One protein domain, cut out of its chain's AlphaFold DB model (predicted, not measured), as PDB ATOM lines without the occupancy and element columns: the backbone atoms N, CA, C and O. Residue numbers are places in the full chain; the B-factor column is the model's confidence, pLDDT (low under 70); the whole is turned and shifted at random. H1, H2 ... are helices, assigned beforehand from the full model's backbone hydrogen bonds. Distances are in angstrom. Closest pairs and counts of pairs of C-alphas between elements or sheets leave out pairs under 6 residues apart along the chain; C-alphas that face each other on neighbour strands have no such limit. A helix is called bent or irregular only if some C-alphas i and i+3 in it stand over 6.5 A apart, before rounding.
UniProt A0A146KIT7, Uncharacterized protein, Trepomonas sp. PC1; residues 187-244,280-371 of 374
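AT A GLANCE: This is residues 187 to 244 and 280 to 371 of the 374 residues of an uncharacterized protein of Trepomonas sp. PC1 (UniProt A0A146KIT7). Long helices run nearly along one axis in a loose, flat slab: H4 is in the middle, H2 along one edge and H3 along the other, while H1 makes a helical hairpin with H2 at one end. After H4 the printed part folds back through two short helices, H5 and H6, which pack on H4, and the last part of H2 with the residues after it, 237 to 244, sticks out. The printed part has 150 residues with six named helices, H1 to H6 in order, and no named strand, an all helix class. It is loose, with a radius of gyration of the C-alphas of 18.4 A, and spans 61 by 34 by 19 A.

IN THESE COORDINATES: H1, residues 188 to 204, begins at C-alpha 188 (-35.081, 41.784, -31.035) and is 24.4 A long. H2, residues 212 to 241, is the longest at 43.6 A. H3, residues 286 to 309, measures 34.9 A. H4, residues 318 to 344, measures 36.8 A and begins at C-alpha 318 (-57.208, 16.764, -33.876); it is neither bent nor irregular, but only just: C-alphas 330 and 333 are 6.3 A apart. H5, residues 347 to 356, measures 14.4 A. H6, residues 361 to 369, measures 12.2 A and ends at C-alpha 369 (-55.180, 28.557, -38.640).

HOW THE PARTS SIT: H1, H2 and H4 form an up and down bundle, each running against the one before it in the chain. H1 and H2 touch at a shallow tilt of 12 degrees, the closest C-alphas being those of Ala 203 and Met 212, 5.6 A apart. H4 is the hub, touching H1, H2, H5 and H6. H4 touches H1 with residues 338 to 342 alone, the closest C-alphas being Pro 188 and Tyr 339 at 5.0 A, and they run the same way. H4 touches H2 with those same residues, the closest C-alphas being Ile 222 and Val 342 at 6.1 A. H4 and H6 touch at a shallow tilt of 16 degrees, opposite ways, closest at the C-alphas of Lys 325 and Val 368, 6.9 A. H4 and H5 touch at a steep tilt of 47 degrees, closest at the C-alphas of Tyr 344 and Gln 350, 4.9 A. H3 touches H5, with the C-alphas of Lys 289 and Tyr 352 closest at 5.9 A, and H1, with those of Leu 195 and Ile 288 closest at 7.1 A. H3 is near H4 and near H6. H2 is apart from H5 and H6. Every O i to N i+4 pair is within hydrogen-bond range in H1, H3, H5 and H6; in H2 it is 25 of 26 and in H4 22 of 23.

THE WHOLE: The C-alphas of Arg 206 and Ile 316 are the two farthest apart, 61.3 A. Residues 245 to 279 are not printed, and C-alphas 244 and 280 are 50.4 A apart across that cut. Of the links that are printed whole, H4 to H5 and H5 to H6 are tight, and H1 to H2 and H3 to H4 are short. Mean pLDDT of the printed part is 83.4, and it is under 70 at residues 234 to 244, 280 to 282 and 312.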
ATOM      1  N   LYS A 187     -34.311  38.982 -34.384       91.50
ATOM      2  CA  LYS A 187     -33.182  39.566 -33.618       91.50
ATOM      3  C   LYS A 187     -33.560  40.782 -32.725       91.50
ATOM      4  O   LYS A 187     -32.897  41.820 -32.796       91.50
ATOM      5  N   PRO A 188     -34.585  40.673 -31.861       90.44
ATOM      6  CA  PRO A 188     -35.081  41.784 -31.035       90.44
ATOM      7  C   PRO A 188     -34.019  42.387 -30.108       90.44
ATOM      8  O   PRO A 188     -33.952  43.604 -29.977       90.44
ATOM      9  N   ASN A 189     -33.133  41.567 -29.534       88.56
ATOM     10  CA  ASN A 189     -32.072  42.052 -28.643       88.56
ATOM     11  C   ASN A 189     -31.080  42.970 -29.379       88.56
ATOM     12  O   ASN A 189     -30.791  44.070 -28.916       88.56
ATOM     13  N   LEU A 190     -30.641  42.565 -30.576       90.19
ATOM     14  CA  LEU A 190     -29.738  43.369 -31.409       90.19
ATOM     15  C   LEU A 190     -30.402  44.666 -31.890       90.19
ATOM     16  O   LEU A 190     -29.736  45.698 -32.000       90.19
ATOM     17  N   LEU A 191     -31.712  44.634 -32.165       93.31
ATOM     18  CA  LEU A 191     -32.468  45.852 -32.450       93.31
ATOM     19  C   LEU A 191     -32.491  46.775 -31.224       93.31
ATOM     20  O   LEU A 191     -32.201  47.961 -31.366       93.31
ATOM     21  N   GLY A 192     -32.783  46.242 -30.036       91.75
ATOM     22  CA  GLY A 192     -32.811  47.008 -28.792       91.75
ATOM     23  C   GLY A 192     -31.486  47.726 -28.514       91.75
ATOM     24  O   GLY A 192     -31.462  48.938 -28.299       91.75
ATOM     25  N   GLU A 193     -30.364  47.018 -28.635       90.69
ATOM     26  CA  GLU A 193     -29.023  47.606 -28.519       90.69
ATOM     27  C   GLU A 193     -28.770  48.698 -29.568       90.69
ATOM     28  O   GLU A 193     -28.205  49.755 -29.268       90.69
ATOM     29  N   ALA A 194     -29.185  48.471 -30.818       91.19
ATOM     30  CA  ALA A 194     -29.031  49.456 -31.882       91.19
ATOM     31  C   ALA A 194     -29.854  50.726 -31.614       91.19
ATOM     32  O   ALA A 194     -29.352  51.827 -31.861       91.19
ATOM     33  N   LEU A 195     -31.076  50.587 -31.088       90.88
ATOM     34  CA  LEU A 195     -31.933  51.707 -30.703       90.88
ATOM     35  C   LEU A 195     -31.274  52.542 -29.605       90.88
ATOM     36  O   LEU A 195     -31.052  53.736 -29.813       90.88
ATOM     37  N   VAL A 196     -30.870  51.917 -28.495       93.06
ATOM     38  CA  VAL A 196     -30.209  52.616 -27.379       93.06
ATOM     39  C   VAL A 196     -28.971  53.371 -27.871       93.06
ATOM     40  O   VAL A 196     -28.821  54.560 -27.600       93.06
ATOM     41  N   ASN A 197     -28.129  52.730 -28.686       93.00
ATOM     42  CA  ASN A 197     -26.910  53.343 -29.214       93.00
ATOM     43  C   ASN A 197     -27.172  54.542 -30.141       93.00
ATOM     44  O   ASN A 197     -26.423  55.524 -30.118       93.00
ATOM     45  N   VAL A 198     -28.198  54.478 -30.995       91.25
ATOM     46  CA  VAL A 198     -28.544  55.588 -31.899       91.25
ATOM     47  C   VAL A 198     -29.088  56.775 -31.108       91.25
ATOM     48  O   VAL A 198     -28.636  57.900 -31.323       91.25
ATOM     49  N   PHE A 199     -29.991  56.529 -30.159       90.62
ATOM     50  CA  PHE A 199     -30.567  57.584 -29.327       90.62
ATOM     51  C   PHE A 199     -29.531  58.195 -28.379       90.62
ATOM     52  O   PHE A 199     -29.488  59.416 -28.239       90.62
ATOM     53  N   GLN A 200     -28.618  57.394 -27.825       93.06
ATOM     54  CA  GLN A 200     -27.493  57.901 -27.037       93.06
ATOM     55  C   GLN A 200     -26.606  58.841 -27.858       93.06
ATOM     56  O   GLN A 200     -26.240  59.919 -27.389       93.06
ATOM     57  N   LYS A 201     -26.296  58.492 -29.115       92.19
ATOM     58  CA  LYS A 201     -25.531  59.380 -30.009       92.19
ATOM     59  C   LYS A 201     -26.254  60.697 -30.281       92.19
ATOM     60  O   LYS A 201     -25.594  61.733 -30.349       92.19
ATOM     61  N   TRP A 202     -27.575  60.670 -30.446       90.69
ATOM     62  CA  TRP A 202     -28.368  61.886 -30.630       90.69
ATOM     63  C   TRP A 202     -28.408  62.744 -29.366       90.69
ATOM     64  O   TRP A 202     -28.195  63.949 -29.473       90.69
ATOM     65  N   ALA A 203     -28.556  62.135 -28.188       90.00
ATOM     66  CA  ALA A 203     -28.530  62.836 -26.908       90.00
ATOM     67  C   ALA A 203     -27.189  63.543 -26.653       90.00
ATOM     68  O   ALA A 203     -27.156  64.736 -26.358       90.00
ATOM     69  N   VAL A 204     -26.067  62.839 -26.852       92.00
ATOM     70  CA  VAL A 204     -24.713  63.406 -26.684       92.00
ATOM     71  C   VAL A 204     -24.476  64.582 -27.634       92.00
ATOM     72  O   VAL A 204     -23.885  65.588 -27.249       92.00
ATOM     73  N   LYS A 205     -24.975  64.487 -28.872       90.19
ATOM     74  CA  LYS A 205     -24.869  65.555 -29.875       90.19
ATOM     75  C   LYS A 205     -25.957  66.628 -29.750       90.19
ATOM     76  O   LYS A 205     -25.988  67.526 -30.587       90.19
ATOM     77  N   ARG A 206     -26.850  66.530 -28.754       84.19
ATOM     78  CA  ARG A 206     -28.016  67.410 -28.551       84.19
ATOM     79  C   ARG A 206     -28.887  67.550 -29.809       84.19
ATOM     80  O   ARG A 206     -29.395  68.624 -30.121       84.19
ATOM     81  N   GLN A 207     -29.025  66.466 -30.569       81.81
ATOM     82  CA  GLN A 207     -29.801  66.433 -31.805       81.81
ATOM     83  C   GLN A 207     -31.262  66.093 -31.521       81.81
ATOM     84  O   GLN A 207     -31.563  65.272 -30.657       81.81
ATOM     85  N   PHE A 208     -32.162  66.698 -32.297       80.06
ATOM     86  CA  PHE A 208     -33.596  66.386 -32.281       80.06
ATOM     87  C   PHE A 208     -34.273  66.555 -30.910       80.06
ATOM     88  O   PHE A 208     -35.314  65.958 -30.674       80.06
ATOM     89  N   GLY A 209     -33.685  67.351 -30.010       78.94
ATOM     90  CA  GLY A 209     -34.218  67.563 -28.661       78.94
ATOM     91  C   GLY A 209     -34.127  66.345 -27.736       78.94
ATOM     92  O   GLY A 209     -34.739  66.372 -26.678       78.94
ATOM     93  N   ILE A 210     -33.374  65.304 -28.112       84.75
ATOM     94  CA  ILE A 210     -33.256  64.070 -27.326       84.75
ATOM     95  C   ILE A 210     -32.306  64.286 -26.143       84.75
ATOM     96  O   ILE A 210     -31.215  64.841 -26.287       84.75
ATOM     97  N   THR A 211     -32.707  63.803 -24.975       87.44
ATOM     98  CA  THR A 211     -32.020  63.922 -23.689       87.44
ATOM     99  C   THR A 211     -31.466  62.577 -23.218       87.44
ATOM    100  O   THR A 211     -31.904  61.507 -23.638       87.44
ATOM    101  N   MET A 212     -30.502  62.609 -22.292       90.00
ATOM    102  CA  MET A 212     -29.976  61.381 -21.678       90.00
ATOM    103  C   MET A 212     -31.014  60.660 -20.805       90.00
ATOM    104  O   MET A 212     -30.932  59.441 -20.665       90.00
ATOM    105  N   LEU A 213     -31.999  61.384 -20.259       87.81
ATOM    106  CA  LEU A 213     -33.105  60.795 -19.502       87.81
ATOM    107  C   LEU A 213     -33.967  59.896 -20.400       87.81
ATOM    108  O   LEU A 213     -34.261  58.761 -20.037       87.81
ATOM    109  N   GLU A 214     -34.300  60.357 -21.607       83.56
ATOM    110  CA  GLU A 214     -35.062  59.559 -22.580       83.56
ATOM    111  C   GLU A 214     -34.296  58.304 -23.014       83.56
ATOM    112  O   GLU A 214     -34.874  57.229 -23.150       83.56
ATOM    113  N   VAL A 215     -32.973  58.400 -23.176       89.12
ATOM    114  CA  VAL A 215     -32.128  57.233 -23.482       89.12
ATOM    115  C   VAL A 215     -32.197  56.192 -22.359       89.12
ATOM    116  O   VAL A 215     -32.274  54.994 -22.635       89.12
ATOM    117  N   GLN A 216     -32.192  56.631 -21.096       90.38
ATOM    118  CA  GLN A 216     -32.336  55.736 -19.945       90.38
ATOM    119  C   GLN A 216     -33.716  55.073 -19.904       90.38
ATOM    120  O   GLN A 216     -33.792  53.872 -19.648       90.38
ATOM    121  N   GLN A 217     -34.783  55.810 -20.219       87.50
ATOM    122  CA  GLN A 217     -36.144  55.269 -20.290       87.50
ATOM    123  C   GLN A 217     -36.287  54.212 -21.392       87.50
ATOM    124  O   GLN A 217     -36.796  53.124 -21.130       87.50
ATOM    125  N   ILE A 218     -35.764  54.478 -22.596       87.56
ATOM    126  CA  ILE A 218     -35.745  53.501 -23.701       87.56
ATOM    127  C   ILE A 218     -35.014  52.226 -23.267       87.56
ATOM    128  O   ILE A 218     -35.501  51.117 -23.491       87.56
ATOM    129  N   LYS A 219     -33.856  52.372 -22.610       90.81
ATOM    130  CA  LYS A 219     -33.087  51.234 -22.095       90.81
ATOM    131  C   LYS A 219     -33.896  50.426 -21.073       90.81
ATOM    132  O   LYS A 219     -33.948  49.208 -21.190       90.81
ATOM    133  N   GLN A 220     -34.546  51.089 -20.114       88.94
ATOM    134  CA  GLN A 220     -35.380  50.431 -19.103       88.94
ATOM    135  C   GLN A 220     -36.562  49.677 -19.720       88.94
ATOM    136  O   GLN A 220     -36.813  48.544 -19.324       88.94
ATOM    137  N   GLN A 221     -37.248  50.254 -20.713       85.25
ATOM    138  CA  GLN A 221     -38.352  49.576 -21.401       85.25
ATOM    139  C   GLN A 221     -37.886  48.314 -22.128       85.25
ATOM    140  O   GLN A 221     -38.485  47.254 -21.962       85.25
ATOM    141  N   ILE A 222     -36.791  48.405 -22.889       88.00
ATOM    142  CA  ILE A 222     -36.237  47.254 -23.617       88.00
ATOM    143  C   ILE A 222     -35.835  46.140 -22.643       88.00
ATOM    144  O   ILE A 222     -36.171  44.982 -22.882       88.00
ATOM    145  N   THR A 223     -35.172  46.479 -21.533       86.44
ATOM    146  CA  THR A 223     -34.832  45.505 -20.485       86.44
ATOM    147  C   THR A 223     -36.085  44.913 -19.836       86.44
ATOM    148  O   THR A 223     -36.157  43.701 -19.665       86.44
ATOM    149  N   GLY A 224     -37.109  45.721 -19.550       85.19
ATOM    150  CA  GLY A 224     -38.380  45.235 -19.006       85.19
ATOM    151  C   GLY A 224     -39.080  44.235 -19.932       85.19
ATOM    152  O   GLY A 224     -39.543  43.191 -19.472       85.19
ATOM    153  N   PHE A 225     -39.094  44.492 -21.244       84.50
ATOM    154  CA  PHE A 225     -39.632  43.542 -22.220       84.50
ATOM    155  C   PHE A 225     -38.843  42.225 -22.241       84.50
ATOM    156  O   PHE A 225     -39.446  41.160 -22.373       84.50
ATOM    157  N   GLN A 226     -37.512  42.279 -22.109       82.19
ATOM    158  CA  GLN A 226     -36.657  41.087 -22.049       82.19
ATOM    159  C   GLN A 226     -36.963  40.247 -20.807       82.19
ATOM    160  O   GLN A 226     -37.238  39.056 -20.936       82.19
ATOM    161  N   THR A 227     -37.011  40.873 -19.630       83.19
ATOM    162  CA  THR A 227     -37.298  40.181 -18.369       83.19
ATOM    163  C   THR A 227     -38.694  39.555 -18.366       83.19
ATOM    164  O   THR A 227     -38.837  38.399 -17.975       83.19
ATOM    165  N   ARG A 228     -39.724  40.262 -18.862       80.31
ATOM    166  CA  ARG A 228     -41.086  39.703 -18.971       80.31
ATOM    167  C   ARG A 228     -41.108  38.465 -19.867       80.31
ATOM    168  O   ARG A 228     -41.760  37.479 -19.547       80.31
ATOM    169  N   LYS A 229     -40.370  38.494 -20.978       78.69
ATOM    170  CA  LYS A 229     -40.281  37.349 -21.884       78.69
ATOM    171  C   LYS A 229     -39.556  36.158 -21.258       78.69
ATOM    172  O   LYS A 229     -39.983  35.025 -21.448       78.69
ATOM    173  N   GLU A 230     -38.469  36.398 -20.533       80.19
ATOM    174  CA  GLU A 230     -37.749  35.342 -19.814       80.19
ATOM    175  C   GLU A 230     -38.647  34.677 -18.765       80.19
ATOM    176  O   GLU A 230     -38.678  33.454 -18.688       80.19
ATOM    177  N   GLN A 231     -39.459  35.457 -18.043       74.81
ATOM    178  CA  GLN A 231     -40.442  34.932 -17.089       74.81
ATOM    179  C   GLN A 231     -41.518  34.064 -17.759       74.81
ATOM    180  O   GLN A 231     -41.797  32.971 -17.274       74.81
ATOM    181  N   ILE A 232     -42.080  34.511 -18.890       72.50
ATOM    182  CA  ILE A 232     -43.066  33.730 -19.660       72.50
ATOM    183  C   ILE A 232     -42.446  32.415 -20.159       72.50
ATOM    184  O   ILE A 232     -43.072  31.362 -20.086       72.50
ATOM    185  N   ASN A 233     -41.200  32.457 -20.638       70.38
ATOM    186  CA  ASN A 233     -40.508  31.261 -21.113       70.38
ATOM    187  C   ASN A 233     -40.244  30.250 -19.990       70.38
ATOM    188  O   ASN A 233     -40.398  29.058 -20.227       70.38
ATOM    189  N   LEU A 234     -39.873  30.713 -18.791       68.75
ATOM    190  CA  LEU A 234     -39.664  29.847 -17.627       68.75
ATOM    191  C   LEU A 234     -40.973  29.169 -17.193       68.75
ATOM    192  O   LEU A 234     -40.992  27.962 -16.986       68.75
ATOM    193  N   GLN A 235     -42.087  29.908 -17.168       64.50
ATOM    194  CA  GLN A 235     -43.409  29.341 -16.866       64.50
ATOM    195  C   GLN A 235     -43.838  28.278 -17.891       64.50
ATOM    196  O   GLN A 235     -44.345  27.223 -17.519       64.50
ATOM    197  N   ALA A 236     -43.585  28.515 -19.183       60.38
ATOM    198  CA  ALA A 236     -43.886  27.548 -20.240       60.38
ATOM    199  C   ALA A 236     -42.954  26.316 -20.231       60.38
ATOM    200  O   ALA A 236     -43.297  25.278 -20.803       60.38
ATOM    201  N   GLN A 237     -41.766  26.414 -19.628       56.03
ATOM    202  CA  GLN A 237     -40.856  25.280 -19.444       56.03
ATOM    203  C   GLN A 237     -41.292  24.395 -18.272       56.03
ATOM    204  O   GLN A 237     -41.391  23.187 -18.470       56.03
ATOM    205  N   ASP A 238     -41.687  24.979 -17.137       50.69
ATOM    206  CA  ASP A 238     -42.205  24.237 -15.974       50.69
ATOM    207  C   ASP A 238     -43.457  23.397 -16.311       50.69
ATOM    208  O   ASP A 238     -43.649  22.302 -15.785       50.69
ATOM    209  N   GLU A 239     -44.321  23.864 -17.219       49.09
ATOM    210  CA  GLU A 239     -45.488  23.093 -17.677       49.09
ATOM    211  C   GLU A 239     -45.128  21.902 -18.580       49.09
ATOM    212  O   GLU A 239     -45.867  20.919 -18.622       49.09
ATOM    213  N   ASN A 240     -43.995  21.963 -19.288       46.16
ATOM    214  CA  ASN A 240     -43.491  20.832 -20.067       46.16
ATOM    215  C   ASN A 240     -42.680  19.858 -19.190       46.16
ATOM    216  O   ASN A 240     -42.744  18.657 -19.432       46.16
ATOM    217  N   GLU A 241     -41.988  20.342 -18.152       43.22
ATOM    218  CA  GLU A 241     -41.250  19.508 -17.188       43.22
ATOM    219  C   GLU A 241     -42.175  18.754 -16.215       43.22
ATOM    220  O   GLU A 241     -41.867  17.636 -15.810       43.22
ATOM    221  N   LYS A 242     -43.383  19.260 -15.924       42.84
ATOM    222  CA  LYS A 242     -44.402  18.501 -15.162       42.84
ATOM    223  C   LYS A 242     -44.914  17.240 -15.870       42.84
ATOM    224  O   LYS A 242     -45.559  16.409 -15.235       42.84
ATOM    225  N   ILE A 243     -44.635  17.078 -17.163       43.12
ATOM    226  CA  ILE A 243     -44.874  15.824 -17.893       43.12
ATOM    227  C   ILE A 243     -43.700  14.850 -17.693       43.12
ATOM    228  O   ILE A 243     -43.917  13.641 -17.718       43.12
ATOM    229  N   ASP A 244     -42.488  15.348 -17.425       33.12
ATOM    230  CA  ASP A 244     -41.301  14.529 -17.144       33.12
ATOM    231  C   ASP A 244     -41.284  13.968 -15.702       33.12
ATOM    232  O   ASP A 244     -40.676  12.927 -15.466       33.12
ATOM    233  N   ASN A 280     -41.015  62.814 -31.840       55.06
ATOM    234  CA  ASN A 280     -39.860  62.494 -32.682       55.06
ATOM    235  C   ASN A 280     -40.271  61.772 -33.971       55.06
ATOM    236  O   ASN A 280     -39.425  61.233 -34.681       55.06
ATOM    237  N   SER A 281     -41.564  61.790 -34.314       55.16
ATOM    238  CA  SER A 281     -42.125  61.183 -35.529       55.16
ATOM    239  C   SER A 281     -41.402  61.628 -36.806       55.16
ATOM    240  O   SER A 281     -41.326  60.878 -37.775       55.16
ATOM    241  N   LYS A 282     -40.801  62.825 -36.818       60.16
ATOM    242  CA  LYS A 282     -40.061  63.367 -37.969       60.16
ATOM    243  C   LYS A 282     -38.598  62.922 -38.048       60.16
ATOM    244  O   LYS A 282     -37.972  63.114 -39.091       60.16
ATOM    245  N   VAL A 283     -38.043  62.316 -36.996       72.12
ATOM    246  CA  VAL A 283     -36.640  61.893 -36.977       72.12
ATOM    247  C   VAL A 283     -36.460  60.688 -37.904       72.12
ATOM    248  O   VAL A 283     -37.236  59.726 -37.889       72.12
ATOM    249  N   LYS A 284     -35.443  60.756 -38.769       80.69
ATOM    250  CA  LYS A 284     -35.115  59.698 -39.729       80.69
ATOM    251  C   LYS A 284     -33.784  59.049 -39.359       80.69
ATOM    252  O   LYS A 284     -32.800  59.734 -39.103       80.69
ATOM    253  N   SER A 285     -33.743  57.720 -39.362       86.75
ATOM    254  CA  SER A 285     -32.536  56.928 -39.124       86.75
ATOM    255  C   SER A 285     -32.469  55.825 -40.160       86.75
ATOM    256  O   SER A 285     -33.192  54.834 -40.072       86.75
ATOM    257  N   LYS A 286     -31.573  55.999 -41.138       88.94
ATOM    258  CA  LYS A 286     -31.322  54.995 -42.178       88.94
ATOM    259  C   LYS A 286     -30.917  53.656 -41.559       88.94
ATOM    260  O   LYS A 286     -31.391  52.623 -41.998       88.94
ATOM    261  N   ARG A 287     -30.098  53.685 -40.499       89.06
ATOM    262  CA  ARG A 287     -29.627  52.479 -39.807       89.06
ATOM    263  C   ARG A 287     -30.768  51.695 -39.158       89.06
ATOM    264  O   ARG A 287     -30.827  50.490 -39.347       89.06
ATOM    265  N   ILE A 288     -31.646  52.364 -38.404       91.44
ATOM    266  CA  ILE A 288     -32.781  51.692 -37.748       91.44
ATOM    267  C   ILE A 288     -33.735  51.141 -38.809       91.44
ATOM    268  O   ILE A 288     -34.125  49.984 -38.706       91.44
ATOM    269  N   LYS A 289     -34.038  51.937 -39.847       93.56
ATOM    270  CA  LYS A 289     -34.881  51.493 -40.961       93.56
ATOM    271  C   LYS A 289     -34.328  50.218 -41.596       93.56
ATOM    272  O   LYS A 289     -35.013  49.213 -41.575       93.56
ATOM    273  N   THR A 290     -33.069  50.220 -42.045       93.94
ATOM    274  CA  THR A 290     -32.441  49.042 -42.670       93.94
ATOM    275  C   THR A 290     -32.501  47.797 -41.783       93.94
ATOM    276  O   THR A 290     -32.861  46.740 -42.276       93.94
ATOM    277  N   ILE A 291     -32.213  47.909 -40.480       94.38
ATOM    278  CA  ILE A 291     -32.284  46.753 -39.567       94.38
ATOM    279  C   ILE A 291     -33.709  46.185 -39.502       94.38
ATOM    280  O   ILE A 291     -33.877  44.969 -39.556       94.38
ATOM    281  N   ILE A 292     -34.723  47.048 -39.384       95.19
ATOM    282  CA  ILE A 292     -36.125  46.621 -39.301       95.19
ATOM    283  C   ILE A 292     -36.578  45.991 -40.620       95.19
ATOM    284  O   ILE A 292     -37.075  44.864 -40.610       95.19
ATOM    285  N   THR A 293     -36.330  46.663 -41.748       94.25
ATOM    286  CA  THR A 293     -36.668  46.158 -43.084       94.25
ATOM    287  C   THR A 293     -36.017  44.794 -43.344       94.25
ATOM    288  O   THR A 293     -36.689  43.857 -43.778       94.25
ATOM    289  N   ASP A 294     -34.721  44.651 -43.042       95.25
ATOM    290  CA  ASP A 294     -33.970  43.416 -43.280       95.25
ATOM    291  C   ASP A 294     -34.478  42.268 -42.398       95.25
ATOM    292  O   ASP A 294     -34.695  41.157 -42.893       95.25
ATOM    293  N   ASN A 295     -34.702  42.521 -41.103       95.56
ATOM    294  CA  ASN A 295     -35.193  41.505 -40.172       95.56
ATOM    295  C   ASN A 295     -36.603  41.031 -40.552       95.56
ATOM    296  O   ASN A 295     -36.834  39.823 -40.624       95.56
ATOM    297  N   LEU A 296     -37.527  41.956 -40.847       94.81
ATOM    298  CA  LEU A 296     -38.893  41.623 -41.262       94.81
ATOM    299  C   LEU A 296     -38.909  40.894 -42.607       94.81
ATOM    300  O   LEU A 296     -39.557  39.857 -42.740       94.81
ATOM    301  N   SER A 297     -38.146  41.363 -43.599       94.12
ATOM    302  CA  SER A 297     -38.072  40.689 -44.899       94.12
ATOM    303  C   SER A 297     -37.519  39.268 -44.779       94.12
ATOM    304  O   SER A 297     -37.991  38.369 -45.480       94.12
ATOM    305  N   GLN A 298     -36.519  39.040 -43.922       94.50
ATOM    306  CA  GLN A 298     -35.987  37.699 -43.674       94.50
ATOM    307  C   GLN A 298     -36.977  36.823 -42.905       94.50
ATOM    308  O   GLN A 298     -37.100  35.644 -43.238       94.50
ATOM    309  N   PHE A 299     -37.680  37.385 -41.918       95.31
ATOM    310  CA  PHE A 299     -38.735  36.694 -41.182       95.31
ATOM    311  C   PHE A 299     -39.835  36.214 -42.128       95.31
ATOM    312  O   PHE A 299     -40.053  35.012 -42.212       95.31
ATOM    313  N   TYR A 300     -40.446  37.106 -42.918       94.44
ATOM    314  CA  TYR A 300     -41.518  36.733 -43.849       94.44
ATOM    315  C   TYR A 300     -41.056  35.702 -44.880       94.44
ATOM    316  O   TYR A 300     -41.759  34.734 -45.142       94.44
ATOM    317  N   LYS A 301     -39.833  35.844 -45.413       93.75
ATOM    318  CA  LYS A 301     -39.275  34.856 -46.347       93.75
ATOM    319  C   LYS A 301     -39.157  33.467 -45.711       93.75
ATOM    320  O   LYS A 301     -39.453  32.480 -46.374       93.75
ATOM    321  N   GLN A 302     -38.687  33.379 -44.466       93.31
ATOM    322  CA  GLN A 302     -38.562  32.102 -43.757       93.31
ATOM    323  C   GLN A 302     -39.920  31.560 -43.313       93.31
ATOM    324  O   GLN A 302     -40.139  30.358 -43.391       93.31
ATOM    325  N   PHE A 303     -40.845  32.438 -42.928       94.12
ATOM    326  CA  PHE A 303     -42.224  32.080 -42.628       94.12
ATOM    327  C   PHE A 303     -42.887  31.435 -43.849       94.12
ATOM    328  O   PHE A 303     -43.402  30.330 -43.748       94.12
ATOM    329  N   ASP A 304     -42.778  32.041 -45.033       91.50
ATOM    330  CA  ASP A 304     -43.318  31.472 -46.273       91.50
ATOM    331  C   ASP A 304     -42.672  30.124 -46.640       91.50
ATOM    332  O   ASP A 304     -43.335  29.246 -47.188       91.50
ATOM    333  N   VAL A 305     -41.377  29.940 -46.354       91.00
ATOM    334  CA  VAL A 305     -40.696  28.644 -46.528       91.00
ATOM    335  C   VAL A 305     -41.256  27.607 -45.555       91.00
ATOM    336  O   VAL A 305     -41.609  26.515 -45.995       91.00
ATOM    337  N   ALA A 306     -41.416  27.958 -44.277       90.81
ATOM    338  CA  ALA A 306     -42.039  27.086 -43.289       90.81
ATOM    339  C   ALA A 306     -43.463  26.706 -43.719       90.81
ATOM    340  O   ALA A 306     -43.788  25.526 -43.777       90.81
ATOM    341  N   MET A 307     -44.288  27.669 -44.141       89.69
ATOM    342  CA  MET A 307     -45.642  27.416 -44.653       89.69
ATOM    343  C   MET A 307     -45.654  26.444 -45.842       89.69
ATOM    344  O   MET A 307     -46.556  25.614 -45.950       89.69
ATOM    345  N   LYS A 308     -44.648  26.493 -46.725       86.12
ATOM    346  CA  LYS A 308     -44.544  25.562 -47.861       86.12
ATOM    347  C   LYS A 308     -44.306  24.115 -47.435       86.12
ATOM    348  O   LYS A 308     -44.837  23.240 -48.108       86.12
ATOM    349  N   TYR A 309     -43.577  23.857 -46.346       82.69
ATOM    350  CA  TYR A 309     -43.399  22.487 -45.834       82.69
ATOM    351  C   TYR A 309     -44.711  21.850 -45.377       82.69
ATOM    352  O   TYR A 309     -44.878  20.640 -45.475       82.69
ATOM    353  N   HIS A 310     -45.654  22.671 -44.924       85.06
ATOM    354  CA  HIS A 310     -46.964  22.221 -44.464       85.06
ATOM    355  C   HIS A 310     -48.003  22.161 -45.585       85.06
ATOM    356  O   HIS A 310     -49.112  21.669 -45.390       85.06
ATOM    357  N   LYS A 311     -47.678  22.662 -46.782       74.75
ATOM    358  CA  LYS A 311     -48.627  22.684 -47.890       74.75
ATOM    359  C   LYS A 311     -48.978  21.254 -48.304       74.75
ATOM    360  O   LYS A 311     -48.122  20.514 -48.774       74.75
ATOM    361  N   GLY A 312     -50.257  20.900 -48.188       67.12
ATOM    362  CA  GLY A 312     -50.746  19.552 -48.499       67.12
ATOM    363  C   GLY A 312     -50.500  18.529 -47.388       67.12
ATOM    364  O   GLY A 312     -50.828  17.359 -47.566       67.12
ATOM    365  N   PHE A 313     -49.961  18.953 -46.243       77.19
ATOM    366  CA  PHE A 313     -49.880  18.120 -45.054       77.19
ATOM    367  C   PHE A 313     -51.200  18.212 -44.278       77.19
ATOM    368  O   PHE A 313     -51.606  19.284 -43.837       77.19
ATOM    369  N   TYR A 314     -51.867  17.070 -44.123       77.12
ATOM    370  CA  TYR A 314     -53.101  16.943 -43.354       77.12
ATOM    371  C   TYR A 314     -52.800  16.271 -42.015       77.12
ATOM    372  O   TYR A 314     -52.331  15.129 -41.991       77.12
ATOM    373  N   CYS A 315     -53.049  16.971 -40.908       80.56
ATOM    374  CA  CYS A 315     -52.842  16.421 -39.571       80.56
ATOM    375  C   CYS A 315     -54.076  15.615 -39.148       80.56
ATOM    376  O   CYS A 315     -55.152  16.174 -38.962       80.56
ATOM    377  N   ILE A 316     -53.915  14.299 -39.014       70.69
ATOM    378  CA  ILE A 316     -55.034  13.364 -38.817       70.69
ATOM    379  C   ILE A 316     -55.589  13.457 -37.400       70.69
ATOM    380  O   ILE A 316     -56.801  13.419 -37.203       70.69
ATOM    381  N   SER A 317     -54.698  13.613 -36.425       76.75
ATOM    382  CA  SER A 317     -55.068  13.787 -35.026       76.75
ATOM    383  C   SER A 317     -55.488  15.232 -34.769       76.75
ATOM    384  O   SER A 317     -54.707  16.167 -34.963       76.75
ATOM    385  N   ARG A 318     -56.713  15.430 -34.265       76.88
ATOM    386  CA  ARG A 318     -57.208  16.764 -33.876       76.88
ATOM    387  C   ARG A 318     -56.400  17.344 -32.718       76.88
ATOM    388  O   ARG A 318     -56.124  18.543 -32.702       76.88
ATOM    389  N   ASN A 319     -56.013  16.500 -31.762       77.38
ATOM    390  CA  ASN A 319     -55.226  16.917 -30.605       77.38
ATOM    391  C   ASN A 319     -53.809  17.325 -31.016       77.38
ATOM    392  O   ASN A 319     -53.328  18.381 -30.602       77.38
ATOM    393  N   LEU A 320     -53.177  16.551 -31.901       81.44
ATOM    394  CA  LEU A 320     -51.888  16.905 -32.479       81.44
ATOM    395  C   LEU A 320     -51.985  18.191 -33.306       81.44
ATOM    396  O   LEU A 320     -51.139  19.062 -33.152       81.44
ATOM    397  N   ASN A 321     -53.030  18.358 -34.125       83.31
ATOM    398  CA  ASN A 321     -53.256  19.571 -34.919       83.31
ATOM    399  C   ASN A 321     -53.322  20.817 -34.016       83.31
ATOM    400  O   ASN A 321     -52.567  21.772 -34.218       83.31
ATOM    401  N   LYS A 322     -54.140  20.771 -32.954       84.06
ATOM    402  CA  LYS A 322     -54.200  21.832 -31.934       84.06
ATOM    403  C   LYS A 322     -52.827  22.089 -31.308       84.06
ATOM    404  O   LYS A 322     -52.397  23.241 -31.251       84.06
ATOM    405  N   LYS A 323     -52.111  21.040 -30.891       84.00
ATOM    406  CA  LYS A 323     -50.796  21.171 -30.247       84.00
ATOM    407  C   LYS A 323     -49.749  21.781 -31.183       84.00
ATOM    408  O   LYS A 323     -48.985  22.644 -30.763       84.00
ATOM    409  N   LEU A 324     -49.719  21.380 -32.453       88.38
ATOM    410  CA  LEU A 324     -48.796  21.937 -33.441       88.38
ATOM    411  C   LEU A 324     -49.105  23.408 -33.733       88.38
ATOM    412  O   LEU A 324     -48.167  24.196 -33.830       88.38
ATOM    413  N   LYS A 325     -50.384  23.806 -33.814       88.06
ATOM    414  CA  LYS A 325     -50.779  25.223 -33.944       88.06
ATOM    415  C   LYS A 325     -50.335  26.042 -32.734       88.06
ATOM    416  O   LYS A 325     -49.680  27.065 -32.917       88.06
ATOM    417  N   GLN A 326     -50.571  25.542 -31.521       85.31
ATOM    418  CA  GLN A 326     -50.097  26.180 -30.288       85.31
ATOM    419  C   GLN A 326     -48.577  26.366 -30.285       85.31
ATOM    420  O   GLN A 326     -48.091  27.423 -29.903       85.31
ATOM    421  N   VAL A 327     -47.810  25.383 -30.765       86.50
ATOM    422  CA  VAL A 327     -46.348  25.514 -30.882       86.50
ATOM    423  C   VAL A 327     -45.961  26.645 -31.830       86.50
ATOM    424  O   VAL A 327     -45.043  27.402 -31.520       86.50
ATOM    425  N   ILE A 328     -46.646  26.802 -32.964       89.31
ATOM    426  CA  ILE A 328     -46.385  27.907 -33.897       89.31
ATOM    427  C   ILE A 328     -46.683  29.248 -33.221       89.31
ATOM    428  O   ILE A 328     -45.867  30.167 -33.286       89.31
ATOM    429  N   GLU A 329     -47.816  29.346 -32.528       84.12
ATOM    430  CA  GLU A 329     -48.230  30.559 -31.820       84.12
ATOM    431  C   GLU A 329     -47.238  30.939 -30.715       84.12
ATOM    432  O   GLU A 329     -46.716  32.058 -30.689       84.12
ATOM    433  N   GLN A 330     -46.889  29.976 -29.861       81.62
ATOM    434  CA  GLN A 330     -45.952  30.146 -28.752       81.62
ATOM    435  C   GLN A 330     -44.520  30.442 -29.205       81.62
ATOM    436  O   GLN A 330     -43.728  30.936 -28.404       81.62
ATOM    437  N   THR A 331     -44.159  30.162 -30.459       84.44
ATOM    438  CA  THR A 331     -42.787  30.350 -30.954       84.44
ATOM    439  C   THR A 331     -42.669  31.528 -31.907       84.44
ATOM    440  O   THR A 331     -41.917  32.463 -31.636       84.44
ATOM    441  N   ALA A 332     -43.394  31.513 -33.023       87.19
ATOM    442  CA  ALA A 332     -43.292  32.527 -34.064       87.19
ATOM    443  C   ALA A 332     -44.017  33.819 -33.687       87.19
ATOM    444  O   ALA A 332     -43.452  34.903 -33.858       87.19
ATOM    445  N   PHE A 333     -45.239  33.725 -33.156       87.06
ATOM    446  CA  PHE A 333     -46.035  34.914 -32.846       87.06
ATOM    447  C   PHE A 333     -45.596  35.584 -31.553       87.06
ATOM    448  O   PHE A 333     -45.416  36.799 -31.565       87.06
ATOM    449  N   SER A 334     -45.282  34.820 -30.505       84.94
ATOM    450  CA  SER A 334     -44.680  35.378 -29.284       84.94
ATOM    451  C   SER A 334     -43.371  36.138 -29.578       84.94
ATOM    452  O   SER A 334     -43.110  37.216 -29.039       84.94
ATOM    453  N   GLN A 335     -42.543  35.622 -30.495       87.38
ATOM    454  CA  GLN A 335     -41.304  36.277 -30.907       87.38
ATOM    455  C   GLN A 335     -41.566  37.552 -31.716       87.38
ATOM    456  O   GLN A 335     -40.861  38.547 -31.525       87.38
ATOM    457  N   LEU A 336     -42.530  37.516 -32.639       90.38
ATOM    458  CA  LEU A 336     -42.915  38.672 -33.446       90.38
ATOM    459  C   LEU A 336     -43.530  39.774 -32.582       90.38
ATOM    460  O   LEU A 336     -43.190  40.940 -32.762       90.38
ATOM    461  N   GLU A 337     -44.354  39.410 -31.605       88.94
ATOM    462  CA  GLU A 337     -44.911  40.331 -30.620       88.94
ATOM    463  C   GLU A 337     -43.807  40.966 -29.771       88.94
ATOM    464  O   GLU A 337     -43.738  42.188 -29.634       88.94
ATOM    465  N   PHE A 338     -42.861  40.169 -29.269       89.00
ATOM    466  CA  PHE A 338     -41.710  40.713 -28.554       89.00
ATOM    467  C   PHE A 338     -40.890  41.676 -29.428       89.00
ATOM    468  O   PHE A 338     -40.466  42.737 -28.970       89.00
ATOM    469  N   TYR A 339     -40.698  41.349 -30.708       93.00
ATOM    470  CA  TYR A 339     -40.034  42.238 -31.659       93.00
ATOM    471  C   TYR A 339     -40.815  43.539 -31.898       93.00
ATOM    472  O   TYR A 339     -40.215  44.618 -31.947       93.00
ATOM    473  N   GLN A 340     -42.141  43.455 -31.993       91.69
ATOM    474  CA  GLN A 340     -43.032  44.605 -32.102       91.69
ATOM    475  C   GLN A 340     -42.926  45.505 -30.865       91.69
ATOM    476  O   GLN A 340     -42.739  46.711 -31.013       91.69
ATOM    477  N   ASN A 341     -42.931  44.932 -29.660       89.25
ATOM    478  CA  ASN A 341     -42.759  45.678 -28.410       89.25
ATOM    479  C   ASN A 341     -41.430  46.449 -28.383       89.25
ATOM    480  O   ASN A 341     -41.406  47.634 -28.050       89.25
ATOM    481  N   VAL A 342     -40.331  45.833 -28.838       91.06
ATOM    482  CA  VAL A 342     -39.039  46.529 -28.991       91.06
ATOM    483  C   VAL A 342     -39.125  47.660 -30.023       91.06
ATOM    484  O   VAL A 342     -38.597  48.746 -29.785       91.06
ATOM    485  N   CYS A 343     -39.815  47.458 -31.150       91.00
ATOM    486  CA  CYS A 343     -40.049  48.529 -32.123       91.00
ATOM    487  C   CYS A 343     -40.885  49.671 -31.527       91.00
ATOM    488  O   CYS A 343     -40.685  50.827 -31.895       91.00
ATOM    489  N   TYR A 344     -41.787  49.378 -30.594       89.81
ATOM    490  CA  TYR A 344     -42.710  50.348 -30.005       89.81
ATOM    491  C   TYR A 344     -42.091  51.124 -28.837       89.81
ATOM    492  O   TYR A 344     -42.674  52.104 -28.377       89.81
ATOM    493  N   ALA A 345     -40.867  50.775 -28.424       87.38
ATOM    494  CA  ALA A 345     -40.089  51.558 -27.465       87.38
ATOM    495  C   ALA A 345     -39.802  52.993 -27.958       87.38
ATOM    496  O   ALA A 345     -39.514  53.882 -27.160       87.38
ATOM    497  N   THR A 346     -39.861  53.250 -29.276       85.00
ATOM    498  CA  THR A 346     -39.708  54.602 -29.835       85.00
ATOM    499  C   THR A 346     -40.648  54.849 -31.017       85.00
ATOM    500  O   THR A 346     -40.852  53.970 -31.852       85.00
ATOM    501  N   MET A 347     -41.129  56.088 -31.179       83.69
ATOM    502  CA  MET A 347     -41.971  56.482 -32.325       83.69
ATOM    503  C   MET A 347     -41.271  56.310 -33.685       83.69
ATOM    504  O   MET A 347     -41.921  56.092 -34.705       83.69
ATOM    505  N   VAL A 348     -39.937  56.429 -33.724       87.00
ATOM    506  CA  VAL A 348     -39.153  56.301 -34.964       87.00
ATOM    507  C   VAL A 348     -39.129  54.852 -35.445       87.00
ATOM    508  O   VAL A 348     -39.334  54.606 -36.631       87.00
ATOM    509  N   SER A 349     -38.870  53.902 -34.541       89.75
ATOM    510  CA  SER A 349     -38.875  52.471 -34.859       89.75
ATOM    511  C   SER A 349     -40.280  51.931 -35.082       89.75
ATOM    512  O   SER A 349     -40.454  51.131 -35.996       89.75
ATOM    513  N   GLN A 350     -41.275  52.423 -34.335       90.81
ATOM    514  CA  GLN A 350     -42.679  52.079 -34.547       90.81
ATOM    515  C   GLN A 350     -43.101  52.400 -35.982       90.81
ATOM    516  O   GLN A 350     -43.598  51.522 -36.677       90.81
ATOM    517  N   ARG A 351     -42.819  53.621 -36.463       89.44
ATOM    518  CA  ARG A 351     -43.161  54.006 -37.837       89.44
ATOM    519  C   ARG A 351     -42.530  53.071 -38.871       89.44
ATOM    520  O   ARG A 351     -43.203  52.683 -39.811       89.44
ATOM    521  N   TYR A 352     -41.247  52.723 -38.735       92.19
ATOM    522  CA  TYR A 352     -40.610  51.821 -39.707       92.19
ATOM    523  C   TYR A 352     -41.177  50.407 -39.656       92.19
ATOM    524  O   TYR A 352     -41.313  49.782 -40.699       92.19
ATOM    525  N   PHE A 353     -41.516  49.916 -38.464       92.38
ATOM    526  CA  PHE A 353     -42.195  48.636 -38.324       92.38
ATOM    527  C   PHE A 353     -43.548  48.661 -39.043       92.38
ATOM    528  O   PHE A 353     -43.803  47.785 -39.856       92.38
ATOM    529  N   GLU A 354     -44.365  49.692 -38.819       89.88
ATOM    530  CA  GLU A 354     -45.668  49.861 -39.476       89.88
ATOM    531  C   GLU A 354     -45.546  50.060 -41.001       89.88
ATOM    532  O   GLU A 354     -46.388  49.570 -41.746       89.88
ATOM    533  N   GLU A 355     -44.494  50.738 -41.484       88.44
ATOM    534  CA  GLU A 355     -44.204  50.909 -42.920       88.44
ATOM    535  C   GLU A 355     -43.824  49.587 -43.613       88.44
ATOM    536  O   GLU A 355     -44.238  49.353 -44.748       88.44
ATOM    537  N   ASP A 356     -43.009  48.749 -42.963       87.69
ATOM    538  CA  ASP A 356     -42.436  47.534 -43.563       87.69
ATOM    539  C   ASP A 356     -43.206  46.249 -43.197       87.69
ATOM    540  O   ASP A 356     -42.902  45.161 -43.706       87.69
ATOM    541  N   GLN A 357     -44.212  46.349 -42.324       84.69
ATOM    542  CA  GLN A 357     -45.105  45.248 -41.985       84.69
ATOM    543  C   GLN A 357     -45.986  44.907 -43.194       84.69
ATOM    544  O   GLN A 357     -46.961  45.588 -43.497       84.69
ATOM    545  N   LYS A 358     -45.647  43.814 -43.887       77.50
ATOM    546  CA  LYS A 358     -46.418  43.323 -45.043       77.50
ATOM    547  C   LYS A 358     -47.797  42.812 -44.644       77.50
ATOM    548  O   LYS A 358     -48.767  43.015 -45.363       77.50
ATOM    549  N   GLU A 359     -47.856  42.116 -43.514       79.38
ATOM    550  CA  GLU A 359     -49.070  41.511 -42.980       79.38
ATOM    551  C   GLU A 359     -49.133  41.728 -41.471       79.38
ATOM    552  O   GLU A 359     -48.142  41.532 -40.755       79.38
ATOM    553  N   GLY A 360     -50.313  42.135 -40.998       77.19
ATOM    554  CA  GLY A 360     -50.616  42.235 -39.574       77.19
ATOM    555  C   GLY A 360     -50.562  40.870 -38.883       77.19
ATOM    556  O   GLY A 360     -50.717  39.835 -39.533       77.19
ATOM    557  N   MET A 361     -50.404  40.870 -37.555       79.56
ATOM    558  CA  MET A 361     -50.397  39.641 -36.743       79.56
ATOM    559  C   MET A 361     -51.624  38.760 -37.029       79.56
ATOM    560  O   MET A 361     -51.481  37.563 -37.256       79.56
ATOM    561  N   LEU A 362     -52.812  39.370 -37.139       78.12
ATOM    562  CA  LEU A 362     -54.058  38.673 -37.483       78.12
ATOM    563  C   LEU A 362     -53.997  37.963 -38.845       78.12
ATOM    564  O   LEU A 362     -54.526  36.866 -38.987       78.12
ATOM    565  N   GLY A 363     -53.328  38.558 -39.839       84.25
ATOM    566  CA  GLY A 363     -53.168  37.947 -41.160       84.25
ATOM    567  C   GLY A 363     -52.270  36.711 -41.122       84.25
ATOM    568  O   GLY A 363     -52.591  35.689 -41.725       84.25
ATOM    569  N   LEU A 364     -51.179  36.771 -40.352       86.81
ATOM    570  CA  LEU A 364     -50.294  35.624 -40.150       86.81
ATOM    571  C   LEU A 364     -50.963  34.517 -39.325       86.81
ATOM    572  O   LEU A 364     -50.843  33.344 -39.673       86.81
ATOM    573  N   MET A 365     -51.702  34.884 -38.275       84.12
ATOM    574  CA  MET A 365     -52.493  33.945 -37.474       84.12
ATOM    575  C   MET A 365     -53.535  33.224 -38.328       84.12
ATOM    576  O   MET A 365     -53.656  32.005 -38.235       84.12
ATOM    577  N   GLN A 366     -54.219  33.938 -39.228       85.88
ATOM    578  CA  GLN A 366     -55.172  33.317 -40.145       85.88
ATOM    579  C   GLN A 366     -54.495  32.296 -41.073       85.88
ATOM    580  O   GLN A 366     -55.022  31.208 -41.268       85.88
ATOM    581  N   LYS A 367     -53.291  32.587 -41.583       86.19
ATOM    582  CA  LYS A 367     -52.525  31.612 -42.383       86.19
ATOM    583  C   LYS A 367     -52.166  30.352 -41.595       86.19
ATOM    584  O   LYS A 367     -52.194  29.261 -42.156       86.19
ATOM    585  N   VAL A 368     -51.825  30.491 -40.313       86.88
ATOM    586  CA  VAL A 368     -51.507  29.350 -39.436       86.88
ATOM    587  C   VAL A 368     -52.757  28.561 -39.061       86.88
ATOM    588  O   VAL A 368     -52.698  27.338 -38.944       86.88
ATOM    589  N   LYS A 369     -53.908  29.222 -38.933       84.31
ATOM    590  CA  LYS A 369     -55.180  28.557 -38.640       84.31
ATOM    591  C   LYS A 369     -55.506  27.461 -39.660       84.31
ATOM    592  O   LYS A 369     -55.967  26.393 -39.258       84.31
ATOM    593  N   ASP A 370     -55.163  27.688 -40.923       81.56
ATOM    594  CA  ASP A 370     -55.501  26.802 -42.041       81.56
ATOM    595  C   ASP A 370     -54.333  25.871 -42.450       81.56
ATOM    596  O   ASP A 370     -54.427  25.126 -43.424       81.56
ATOM    597  N   ILE A 371     -53.218  25.878 -41.704       84.62
ATOM    598  CA  ILE A 371     -51.945  25.247 -42.110       84.62
ATOM    599  C   ILE A 371     -51.969  23.706 -42.162       84.62
ATOM    600  O   ILE A 371     -51.138  23.111 -42.842       84.62
TER     601      ILE A 371